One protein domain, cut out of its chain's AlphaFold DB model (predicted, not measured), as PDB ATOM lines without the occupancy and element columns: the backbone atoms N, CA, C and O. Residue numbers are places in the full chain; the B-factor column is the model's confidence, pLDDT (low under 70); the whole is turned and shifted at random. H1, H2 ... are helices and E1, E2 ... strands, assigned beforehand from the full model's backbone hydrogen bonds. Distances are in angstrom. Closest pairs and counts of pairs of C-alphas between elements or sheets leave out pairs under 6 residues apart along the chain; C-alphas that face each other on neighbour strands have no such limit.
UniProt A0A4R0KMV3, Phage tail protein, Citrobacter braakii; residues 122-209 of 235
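This is residues 122 to 209 of the 235 residues of the protein "Phage tail protein" of Citrobacter braakii (UniProt A0A4R0KMV3). Helix H2 lies in the middle, with the longer helix H1 slanting past one side and short H3 and the small hairpin E1 E2 on another; loop 143 to 162 makes one end. The printed part has 88 residues, with three named helices, then two named antiparallel strands: mostly helix, only just compact, close to loose (radius of gyration of the C-alphas 14.1 A), spanning 44 by 24 by 23 A.

H1, residues 122 to 142, 29.9 A, begins at C-alpha (143.282, 106.040, 55.133). H2 is residues 163 to 179, 24.4 A; H3, 186 to 192, 9.9 A; E1, 194 to 197, 10.3 A. E2, 205 to 208, 10.2 A, ends at C-alpha (130.825, 101.903, 37.620).

H1, with residues 134 to 138 alone, only just touches H2, with 3 pairs of C-alphas within 8 A, closest Leu 134 and Leu 170, 7.2 A; this helical hairpin has a steep tilt of 44 degrees. H2, with residues 171 to 178 alone, touches H3 in another, closest C-alphas Leu 171 and Lys 190, 6.7 A. H1 is apart from H3, E1 and E2. The closest C-alphas of H2 and E1, Pro 163 and Glu 196, are 5.4 A apart. In the hairpin E1 E2, N 206 and O 196, 2.8 A, are within hydrogen-bond range, as is every O i to N i+4 pair in H1, H2 and H3.

The farthest C-alphas, Glu 122 and Gly 155, are 46.4 A apart. The printed part has no cut; link H1 to H2 is long; no printed residue is under pLDDT 70.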
ATOM      1  N   GLU A 122     142.848 107.277  55.777       93.38
ATOM      2  CA  GLU A 122     143.282 106.040  55.133       93.38
ATOM      3  C   GLU A 122     142.328 105.601  54.013       93.38
ATOM      4  O   GLU A 122     142.789 105.225  52.936       93.38
ATOM      5  N   THR A 123     141.011 105.765  54.182       92.75
ATOM      6  CA  THR A 123     140.015 105.471  53.134       92.75
ATOM      7  C   THR A 123     140.312 106.234  51.840       92.75
ATOM      8  O   THR A 123     140.238 105.687  50.735       92.75
ATOM      9  N   LEU A 124     140.700 107.507  51.951       93.75
ATOM     10  CA  LEU A 124     141.026 108.338  50.794       93.75
ATOM     11  C   LEU A 124     142.409 108.036  50.221       93.75
ATOM     12  O   LEU A 124     142.598 108.148  49.007       93.75
ATOM     13  N   HIS A 125     143.363 107.622  51.054       94.56
ATOM     14  CA  HIS A 125     144.662 107.141  50.592       94.56
ATOM     15  C   HIS A 125     144.520 105.858  49.765       94.56
ATOM     16  O   HIS A 125     145.024 105.808  48.635       94.56
ATOM     17  N   THR A 126     143.758 104.883  50.260       95.88
ATOM     18  CA  THR A 126     143.404 103.652  49.542       95.88
ATOM     19  C   THR A 126     142.671 103.961  48.241       95.88
ATOM     20  O   THR A 126     143.077 103.494  47.177       95.88
ATOM     21  N   SER A 127     141.659 104.832  48.283       95.62
ATOM     22  CA  SER A 127     140.912 105.249  47.091       95.62
ATOM     23  C   SER A 127     141.816 105.878  46.024       95.62
ATOM     24  O   SER A 127     141.790 105.487  44.853       95.62
ATOM     25  N   ALA A 128     142.701 106.797  46.420       95.44
ATOM     26  CA  ALA A 128     143.648 107.421  45.503       95.44
ATOM     27  C   ALA A 128     144.633 106.405  44.900       95.44
ATOM     28  O   ALA A 128     144.958 106.497  43.713       95.44
ATOM     29  N   TYR A 129     145.109 105.439  45.692       96.44
ATOM     30  CA  TYR A 129     145.961 104.353  45.207       96.44
ATOM     31  C   TYR A 129     145.237 103.498  44.159       96.44
ATOM     32  O   TYR A 129     145.757 103.313  43.054       96.44
ATOM     33  N   VAL A 130     144.016 103.052  44.464       97.25
ATOM     34  CA  VAL A 130     143.193 102.226  43.573       97.25
ATOM     35  C   VAL A 130     142.946 102.950  42.251       97.25
ATOM     36  O   VAL A 130     143.289 102.426  41.192       97.25
ATOM     37  N   LEU A 131     142.461 104.194  42.280       96.62
ATOM     38  CA  LEU A 131     142.181 104.961  41.059       96.62
ATOM     39  C   LEU A 131     143.435 105.191  40.198       96.62
ATOM     40  O   LEU A 131     143.375 105.086  38.968       96.62
ATOM     41  N   ARG A 132     144.593 105.457  40.819       96.69
ATOM     42  CA  ARG A 132     145.873 105.583  40.099       96.69
ATOM     43  C   ARG A 132     146.301 104.261  39.469       96.69
ATOM     44  O   ARG A 132     146.757 104.266  38.323       96.69
ATOM     45  N   ARG A 133     146.128 103.140  40.176       96.56
ATOM     46  CA  ARG A 133     146.425 101.798  39.658       96.56
ATOM     47  C   ARG A 133     145.562 101.482  38.440       96.56
ATOM     48  O   ARG A 133     146.113 101.087  37.415       96.56
ATOM     49  N   LEU A 134     144.253 101.729  38.517       96.00
ATOM     50  CA  LEU A 134     143.336 101.523  37.392       96.00
ATOM     51  C   LEU A 134     143.739 102.370  36.182       96.00
ATOM     52  O   LEU A 134     143.913 101.834  35.089       96.00
ATOM     53  N   LYS A 135     143.969 103.675  36.384       95.75
ATOM     54  CA  LYS A 135     144.436 104.573  35.318       95.75
ATOM     55  C   LYS A 135     145.703 104.028  34.662       95.75
ATOM     56  O   LYS A 135     145.742 103.907  33.444       95.75
ATOM     57  N   SER A 136     146.703 103.656  35.464       96.56
ATOM     58  CA  SER A 136     147.982 103.135  34.973       96.56
ATOM     59  C   SER A 136     147.816 101.871  34.131       96.56
ATOM     60  O   SER A 136     148.440 101.756  33.077       96.56
ATOM     61  N   VAL A 137     146.998 100.916  34.578       96.25
ATOM     62  CA  VAL A 137     146.762  99.659  33.850       96.25
ATOM     63  C   VAL A 137     146.089  99.935  32.507       96.25
ATOM     64  O   VAL A 137     146.540  99.438  31.476       96.25
ATOM     65  N   ILE A 138     145.064 100.787  32.498       95.06
ATOM     66  CA  ILE A 138     144.318 101.101  31.279       95.06
ATOM     67  C   ILE A 138     145.184 101.866  30.275       95.06
ATOM     68  O   ILE A 138     145.251 101.484  29.106       95.06
ATOM     69  N   THR A 139     145.889 102.915  30.708       94.31
ATOM     70  CA  THR A 139     146.670 103.752  29.786       94.31
ATOM     71  C   THR A 139     147.916 103.047  29.258       94.31
ATOM     72  O   THR A 139     148.300 103.293  28.119       94.31
ATOM     73  N   SER A 140     148.537 102.163  30.048       95.12
ATOM     74  CA  SER A 140     149.726 101.412  29.613       95.12
ATOM     75  C   SER A 140     149.401 100.321  28.593       95.12
ATOM     76  O   SER A 140     150.142 100.156  27.627       95.12
ATOM     77  N   LYS A 141     148.287  99.601  28.771       94.81
ATOM     78  CA  LYS A 141     147.909  98.489  27.889       94.81
ATOM     79  C   LYS A 141     147.115  98.937  26.668       94.81
ATOM     80  O   LYS A 141     147.361  98.455  25.567       94.81
ATOM     81  N   TYR A 142     146.184  99.876  26.844       95.81
ATOM     82  CA  TYR A 142     145.165 100.185  25.835       95.81
ATOM     83  C   TYR A 142     145.287 101.586  25.221       95.81
ATOM     84  O   TYR A 142     144.442 101.970  24.419       95.81
ATOM     85  N   GLY A 143     146.354 102.340  25.518       92.69
ATOM     86  CA  GLY A 143     146.499 103.743  25.095       92.69
ATOM     87  C   GLY A 143     146.434 104.005  23.581       92.69
ATOM     88  O   GLY A 143     146.109 105.114  23.171       92.69
ATOM     89  N   ARG A 144     146.710 102.998  22.737       94.56
ATOM     90  CA  ARG A 144     146.614 103.074  21.261       94.56
ATOM     91  C   ARG A 144     145.610 102.085  20.649       94.56
ATOM     92  O   ARG A 144     145.715 101.765  19.467       94.56
ATOM     93  N   HIS A 145     144.681 101.553  21.441       96.50
ATOM     94  CA  HIS A 145     143.688 100.593  20.952       96.50
ATOM     95  C   HIS A 145     142.457 101.302  20.384       96.50
ATOM     96  O   HIS A 145     142.018 102.329  20.896       96.50
ATOM     97  N   LYS A 146     141.866 100.722  19.337       95.94
ATOM     98  CA  LYS A 146     140.547 101.131  18.847       95.94
ATOM     99  C   LYS A 146     139.479 100.570  19.784       95.94
ATOM    100  O   LYS A 146     139.532  99.395  20.138       95.94
ATOM    101  N   LEU A 147     138.498 101.389  20.146       96.25
ATOM    102  CA  LEU A 147     137.358 100.959  20.951       96.25
ATOM    103  C   LEU A 147     136.275 100.331  20.065       96.25
ATOM    104  O   LEU A 147     135.830 100.946  19.093       96.25
ATOM    105  N   ALA A 148     135.815  99.135  20.426       96.06
ATOM    106  CA  ALA A 148     134.723  98.465  19.736       96.06
ATOM    107  C   ALA A 148     133.729  97.774  20.676       96.06
ATOM    108  O   ALA A 148     133.959  97.658  21.877       96.06
ATOM    109  N   ASN A 149     132.609  97.320  20.109       95.25
ATOM    110  CA  ASN A 149     131.587  96.576  20.840       95.25
ATOM    111  C   ASN A 149     132.011  95.117  21.031       95.25
ATOM    112  O   ASN A 149     132.677  94.534  20.167       95.25
ATOM    113  N   ASP A 150     131.561  94.514  22.127       93.75
ATOM    114  CA  ASP A 150     131.726  93.082  22.367       93.75
ATOM    115  C   ASP A 150     131.081  92.249  21.244       93.75
ATOM    116  O   ASP A 150     130.099  92.660  20.626       93.75
ATOM    117  N   GLY A 151     131.665  91.087  20.938       91.75
ATOM    118  CA  GLY A 151     131.176  90.181  19.887       91.75
ATOM    119  C   GLY A 151     131.475  90.615  18.445       91.75
ATOM    120  O   GLY A 151     131.189  89.865  17.510       91.75
ATOM    121  N   THR A 152     132.085  91.786  18.236       92.31
ATOM    122  CA  THR A 152     132.494  92.230  16.898       92.31
ATOM    123  C   THR A 152     133.658  91.375  16.379       92.31
ATOM    124  O   THR A 152     134.609  91.091  17.106       92.31
ATOM    125  N   ARG A 153     133.599  90.963  15.107       90.56
ATOM    126  CA  ARG A 153     134.634  90.134  14.468       90.56
ATOM    127  C   ARG A 153     135.701  91.021  13.830       90.56
ATOM    128  O   ARG A 153     135.386  91.828  12.959       90.56
ATOM    129  N   PHE A 154     136.957  90.842  14.231       89.94
ATOM    130  CA  PHE A 154     138.104  91.566  13.679       89.94
ATOM    131  C   PHE A 154     139.114  90.601  13.072       89.94
ATOM    132  O   PHE A 154     139.247  89.468  13.528       89.94
ATOM    133  N   GLY A 155     139.850  91.068  12.063       89.88
ATOM    134  CA  GLY A 155     141.020  90.346  11.572       89.88
ATOM    135  C   GLY A 155     142.093  90.206  12.666       89.88
ATOM    136  O   GLY A 155     142.160  91.047  13.571       89.88
ATOM    137  N   PRO A 156     142.943  89.169  12.598       88.12
ATOM    138  CA  PRO A 156     144.020  88.967  13.563       88.12
ATOM    139  C   PRO A 156     144.996  90.159  13.590       88.12
ATOM    140  O   PRO A 156     145.193  90.845  12.588       88.12
ATOM    141  N   GLY A 157     145.599  90.419  14.755       89.00
ATOM    142  CA  GLY A 157     146.614  91.468  14.941       89.00
ATOM    143  C   GLY A 157     146.080  92.898  15.098       89.00
ATOM    144  O   GLY A 157     146.863  93.833  15.246       89.00
ATOM    145  N   GLN A 158     144.760  93.103  15.088       93.81
ATOM    146  CA  GLN A 158     144.177  94.425  15.318       93.81
ATOM    147  C   GLN A 158     144.222  94.800  16.806       93.81
ATOM    148  O   GLN A 158     143.711  94.070  17.651       93.81
ATOM    149  N   ALA A 159     144.765  95.979  17.121       94.38
ATOM    150  CA  ALA A 159     144.723  96.548  18.467       94.38
ATOM    151  C   ALA A 159     143.303  97.051  18.788       94.38
ATOM    152  O   ALA A 159     142.975  98.214  18.541       94.38
ATOM    153  N   ILE A 160     142.447  96.153  19.282       94.75
ATOM    154  CA  ILE A 160     141.058  96.433  19.659       94.75
ATOM    155  C   ILE A 160     140.874  96.231  21.157       94.75
ATOM    156  O   ILE A 160     141.355  95.254  21.724       94.75
ATOM    157  N   VAL A 161     140.126  97.133  21.780       96.44
ATOM    158  CA  VAL A 161     139.644  96.988  23.147       96.44
ATOM    159  C   VAL A 161     138.119  97.070  23.165       96.44
ATOM    160  O   VAL A 161     137.522  97.835  22.404       96.44
ATOM    161  N   THR A 162     137.482  96.272  24.019       96.81
ATOM    162  CA  THR A 162     136.022  96.224  24.166       96.81
ATOM    163  C   THR A 162     135.620  96.333  25.642       96.81
ATOM    164  O   THR A 162     136.475  96.134  26.517       96.81
ATOM    165  N   PRO A 163     134.347  96.638  25.961       97.25
ATOM    166  CA  PRO A 163     133.874  96.666  27.342       97.25
ATOM    167  C   PRO A 163     134.158  95.370  28.116       97.25
ATOM    168  O   PRO A 163     134.625  95.450  29.252       97.25
ATOM    169  N   ALA A 164     133.983  94.189  27.511       97.19
ATOM    170  CA  ALA A 164     134.311  92.915  28.158       97.19
ATOM    171  C   ALA A 164     135.814  92.762  28.448       97.19
ATOM    172  O   ALA A 164     136.175  92.275  29.521       97.19
ATOM    173  N   VAL A 165     136.692  93.214  27.541       96.62
ATOM    174  CA  VAL A 165     138.151  93.198  27.758       96.62
ATOM    175  C   VAL A 165     138.530  94.109  28.926       96.62
ATOM    176  O   VAL A 165     139.241  93.677  29.833       96.62
ATOM    177  N   ILE A 166     138.002  95.340  28.963       97.75
ATOM    178  CA  ILE A 166     138.237  96.258  30.087       97.75
ATOM    179  C   ILE A 166     137.681  95.687  31.389       97.75
ATOM    180  O   ILE A 166     138.373  95.712  32.404       97.75
ATOM    181  N   LYS A 167     136.470  95.119  31.377       98.00
ATOM    182  CA  LYS A 167     135.895  94.470  32.559       98.00
ATOM    183  C   LYS A 167     136.799  93.346  33.069       98.00
ATOM    184  O   LYS A 167     137.077  93.301  34.264       98.00
ATOM    185  N   GLY A 168     137.302  92.484  32.184       97.88
ATOM    186  CA  GLY A 168     138.258  91.429  32.532       97.88
ATOM    187  C   GLY A 168     139.547  91.970  33.157       97.88
ATOM    188  O   GLY A 168     140.002  91.454  34.175       97.88
ATOM    189  N   GLU A 169     140.096  93.055  32.609       97.88
ATOM    190  CA  GLU A 169     141.290  93.710  33.150       97.88
ATOM    191  C   GLU A 169     141.055  94.307  34.546       97.88
ATOM    192  O   GLU A 169     141.880  94.133  35.448       97.88
ATOM    193  N   LEU A 170     139.928  94.996  34.749       98.12
ATOM    194  CA  LEU A 170     139.571  95.586  36.040       98.12
ATOM    195  C   LEU A 170     139.370  94.504  37.106       98.12
ATOM    196  O   LEU A 170     139.860  94.653  38.222       98.12
ATOM    197  N   LEU A 171     138.722  93.392  36.750       98.44
ATOM    198  CA  LEU A 171     138.572  92.225  37.622       98.44
ATOM    199  C   LEU A 171     139.927  91.604  37.985       98.44
ATOM    200  O   LEU A 171     140.208  91.360  39.158       98.44
ATOM    201  N   ALA A 172     140.800  91.389  37.000       98.19
ATOM    202  CA  ALA A 172     142.140  90.862  37.245       98.19
ATOM    203  C   ALA A 172     142.958  91.794  38.155       98.19
ATOM    204  O   ALA A 172     143.622  91.333  39.084       98.19
ATOM    205  N   THR A 173     142.866  93.107  37.932       98.19
ATOM    206  CA  THR A 173     143.518  94.121  38.771       98.19
ATOM    207  C   THR A 173     142.951  94.116  40.190       98.19
ATOM    208  O   THR A 173     143.719  94.184  41.147       98.19
ATOM    209  N   TYR A 174     141.634  93.971  40.353       98.38
ATOM    210  CA  TYR A 174     141.005  93.859  41.670       98.38
ATOM    211  C   TYR A 174     141.499  92.625  42.428       98.38
ATOM    212  O   TYR A 174     141.884  92.755  43.582       98.38
ATOM    213  N   ARG A 175     141.612  91.455  41.780       98.06
ATOM    214  CA  ARG A 175     142.213  90.257  42.406       98.06
ATOM    215  C   ARG A 175     143.656  90.480  42.857       98.06
ATOM    216  O   ARG A 175     144.058  89.945  43.886       98.06
ATOM    217  N   GLN A 176     144.452  91.239  42.101       98.06
ATOM    218  CA  GLN A 176     145.813  91.591  42.526       98.06
ATOM    219  C   GLN A 176     145.793  92.470  43.780       98.06
ATOM    220  O   GLN A 176     146.568  92.229  44.700       98.06
ATOM    221  N   MET A 177     144.909  93.469  43.820       98.06
ATOM    222  CA  MET A 177     144.758  94.362  44.972       98.06
ATOM    223  C   MET A 177     144.178  93.639  46.197       98.06
ATOM    224  O   MET A 177     144.596  93.931  47.311       98.06
ATOM    225  N   GLU A 178     143.290  92.663  45.998       97.50
ATOM    226  CA  GLU A 178     142.737  91.816  47.062       97.50
ATOM    227  C   GLU A 178     143.835  90.979  47.722       97.50
ATOM    228  O   GLU A 178     143.990  90.988  48.938       97.50
ATOM    229  N   ARG A 179     144.697  90.340  46.920       97.06
ATOM    230  CA  ARG A 179     145.875  89.617  47.436       97.06
ATOM    231  C   ARG A 179     146.874  90.522  48.156       97.06
ATOM    232  O   ARG A 179     147.612  90.041  49.007       97.06
ATOM    233  N   ALA A 180     146.919  91.799  47.790       96.19
ATOM    234  CA  ALA A 180     147.755  92.799  48.441       96.19
ATOM    235  C   ALA A 180     147.109  93.403  49.704       96.19
ATOM    236  O   ALA A 180     147.732  94.252  50.328       96.19
ATOM    237  N   GLY A 181     145.885  92.999  50.072       96.00
ATOM    238  CA  GLY A 181     145.189  93.506  51.260       96.00
ATOM    239  C   GLY A 181     144.633  94.927  51.119       96.00
ATOM    240  O   GLY A 181     144.397  95.587  52.121       96.00
ATOM    241  N   ILE A 182     144.436  95.414  49.890       97.69
ATOM    242  CA  ILE A 182     143.942  96.777  49.619       97.69
ATOM    243  C   ILE A 182     142.410  96.813  49.512       97.69
ATOM    244  O   ILE A 182     141.768  97.792  49.890       97.69
ATOM    245  N   VAL A 183     141.827  95.750  48.961       97.94
ATOM    246  CA  VAL A 183     140.385  95.589  48.733       97.94
ATOM    247  C   VAL A 183     139.938  94.201  49.183       97.94
ATOM    248  O   VAL A 183     140.766  93.301  49.294       97.94
ATOM    249  N   GLU A 184     138.642  94.012  49.390       97.56
ATOM    250  CA  GLU A 184     138.048  92.723  49.754       97.56
ATOM    251  C   GLU A 184     136.787  92.407  48.930       97.56
ATOM    252  O   GLU A 184     136.416  93.153  48.017       97.56
ATOM    253  N   ASN A 185     136.164  91.256  49.196       97.38
ATOM    254  CA  ASN A 185     134.876  90.848  48.625       97.38
ATOM    255  C   ASN A 185     134.817  90.828  47.083       97.38
ATOM    256  O   ASN A 185     133.857  91.312  46.472       97.38
ATOM    257  N   TYR A 186     135.811  90.212  46.426       98.00
ATOM    258  CA  TYR A 186     135.881  90.173  44.959       98.00
ATOM    259  C   TYR A 186     134.608  89.673  44.263       98.00
ATOM    260  O   TYR A 186     134.247  90.200  43.209       98.00
ATOM    261  N   ASP A 187     133.935  88.646  44.790       97.94
ATOM    262  CA  ASP A 187     132.777  88.063  44.104       97.94
ATOM    263  C   ASP A 187     131.588  89.035  44.061       97.94
ATOM    264  O   ASP A 187     130.943  89.170  43.015       97.94
ATOM    265  N   LEU A 188     131.373  89.802  45.137       97.56
ATOM    266  CA  LEU A 188     130.401  90.897  45.157       97.56
ATOM    267  C   LEU A 188     130.848  92.040  44.242       97.56
ATOM    268  O   LEU A 188     130.066  92.506  43.411       97.56
ATOM    269  N   PHE A 189     132.118  92.443  44.308       98.00
ATOM    270  CA  PHE A 189     132.658  93.455  43.398       98.00
ATOM    271  C   PHE A 189     132.423  93.076  41.925       98.00
ATOM    272  O   PHE A 189     131.962  93.895  41.126       98.00
ATOM    273  N   LYS A 190     132.663  91.814  41.554       97.75
ATOM    274  CA  LYS A 190     132.452  91.299  40.195       97.75
ATOM    275  C   LYS A 190     130.996  91.403  39.746       97.75
ATOM    276  O   LYS A 190     130.748  91.693  38.569       97.75
ATOM    277  N   GLN A 191     130.054  91.157  40.654       97.94
ATOM    278  CA  GLN A 191     128.622  91.275  40.395       97.94
ATOM    279  C   GLN A 191     128.219  92.729  40.118       97.94
ATOM    280  O   GLN A 191     127.453  92.981  39.186       97.94
ATOM    281  N   TYR A 192     128.755  93.683  40.883       97.56
ATOM    282  CA  TYR A 192     128.367  95.094  40.791       97.56
ATOM    283  C   TYR A 192     129.203  95.928  39.811       97.56
ATOM    284  O   TYR A 192     128.760  97.003  39.401       97.56
ATOM    285  N   LEU A 193     130.368  95.442  39.372       98.25
ATOM    286  CA  LEU A 193     131.186  96.094  38.350       98.25
ATOM    287  C   LEU A 193     130.440  96.162  37.008       98.25
ATOM    288  O   LEU A 193     130.168  95.137  36.362       98.25
ATOM    289  N   LYS A 194     130.199  97.388  36.532       97.69
ATOM    290  CA  LYS A 194     129.627  97.649  35.203       97.69
ATOM    291  C   LYS A 194     130.627  98.401  34.341       97.69
ATOM    292  O   LYS A 194     131.204  99.394  34.774       97.69
ATOM    293  N   VAL A 195     130.810  97.917  33.118       97.94
ATOM    294  CA  VAL A 195     131.631  98.546  32.083       97.94
ATOM    295  C   VAL A 195     130.816  98.511  30.806       97.94
ATOM    296  O   VAL A 195     130.402  97.438  30.376       97.94
ATOM    297  N   GLU A 196     130.583  99.673  30.217       96.88
ATOM    298  CA  GLU A 196     129.766  99.806  29.017       96.88
ATOM    299  C   GLU A 196     130.333 100.884  28.099       96.88
ATOM    300  O   GLU A 196     131.036 101.798  28.533       96.88
ATOM    301  N   ARG A 197     130.047 100.764  26.805       96.06
ATOM    302  CA  ARG A 197     130.327 101.833  25.851       96.06
ATOM    303  C   ARG A 197     129.230 102.882  25.976       96.06
ATOM    304  O   ARG A 197     128.062 102.531  26.106       96.06
ATOM    305  N   ASP A 198     129.611 104.151  25.948       95.88
ATOM    306  CA  ASP A 198     128.652 105.244  26.051       95.88
ATOM    307  C   ASP A 198     127.672 105.221  24.862       95.88
ATOM    308  O   ASP A 198     128.068 104.997  23.714       95.88
ATOM    309  N   ALA A 199     126.383 105.416  25.150       92.88
ATOM    310  CA  ALA A 199     125.313 105.297  24.164       92.88
ATOM    311  C   ALA A 199     125.310 106.435  23.130       92.88
ATOM    312  O   ALA A 199     124.819 106.244  22.019       92.88
ATOM    313  N   THR A 200     125.846 107.610  23.476       94.75
ATOM    314  CA  THR A 200     125.867 108.791  22.597       94.75
ATOM    315  C   THR A 200     127.274 109.145  22.123       94.75
ATOM    316  O   THR A 200     127.428 109.792  21.089       94.75
ATOM    317  N   ASN A 201     128.314 108.676  22.818       94.19
ATOM    318  CA  ASN A 201     129.707 108.842  22.428       94.19
ATOM    319  C   ASN A 201     130.393 107.485  22.167       94.19
ATOM    320  O   ASN A 201     130.938 106.870  23.087       94.19
ATOM    321  N   PRO A 202     130.510 107.043  20.901       92.81
ATOM    322  CA  PRO A 202     131.154 105.773  20.582       92.81
ATOM    323  C   PRO A 202     132.650 105.734  20.945       92.81
ATOM    324  O   PRO A 202     133.241 104.660  20.957       92.81
ATOM    325  N   ASN A 203     133.298 106.848  21.276       95.56
ATOM    326  CA  ASN A 203     134.711 106.862  21.664       95.56
ATOM    327  C   ASN A 203     134.922 106.816  23.186       95.56
ATOM    328  O   ASN A 203     136.041 107.024  23.652       95.56
ATOM    329  N   ARG A 204     133.872 106.542  23.972       95.31
ATOM    330  CA  ARG A 204     133.912 106.560  25.438       95.31
ATOM    331  C   ARG A 204     133.470 105.229  26.050       95.31
ATOM    332  O   ARG A 204     132.473 104.641  25.638       95.31
ATOM    333  N   ILE A 205     134.201 104.793  27.076       95.62
ATOM    334  CA  ILE A 205     133.778 103.749  28.017       95.62
ATOM    335  C   ILE A 205     133.330 104.420  29.317       95.62
ATOM    336  O   ILE A 205     134.037 105.276  29.850       95.62
ATOM    337  N   ASN A 206     132.183 103.992  29.835       96.50
ATOM    338  CA  ASN A 206     131.698 104.311  31.170       96.50
ATOM    339  C   ASN A 206     131.940 103.114  32.094       96.50
ATOM    340  O   ASN A 206     131.822 101.953  31.698       96.50
ATOM    341  N   THR A 207     132.336 103.389  33.334       96.75
ATOM    342  CA  THR A 207     132.646 102.350  34.319       96.75
ATOM    343  C   THR A 207     132.079 102.739  35.674       96.75
ATOM    344  O   THR A 207     132.453 103.770  36.228       96.75
ATOM    345  N   LEU A 208     131.206 101.889  36.212       97.25
ATOM    346  CA  LEU A 208     130.825 101.903  37.620       97.25
ATOM    347  C   LEU A 208     131.759 100.945  38.350       97.25
ATOM    348  O   LEU A 208     131.669  99.732  38.155       97.25
ATOM    349  N   PHE A 209     132.644 101.496  39.174       97.00
ATOM    350  CA  PHE A 209     133.615 100.747  39.962       97.00
ATOM    351  C   PHE A 209     133.254 100.901  41.449       97.00
ATOM    352  O   PHE A 209     133.522 101.969  41.997       97.00
TER     353      PHE A 209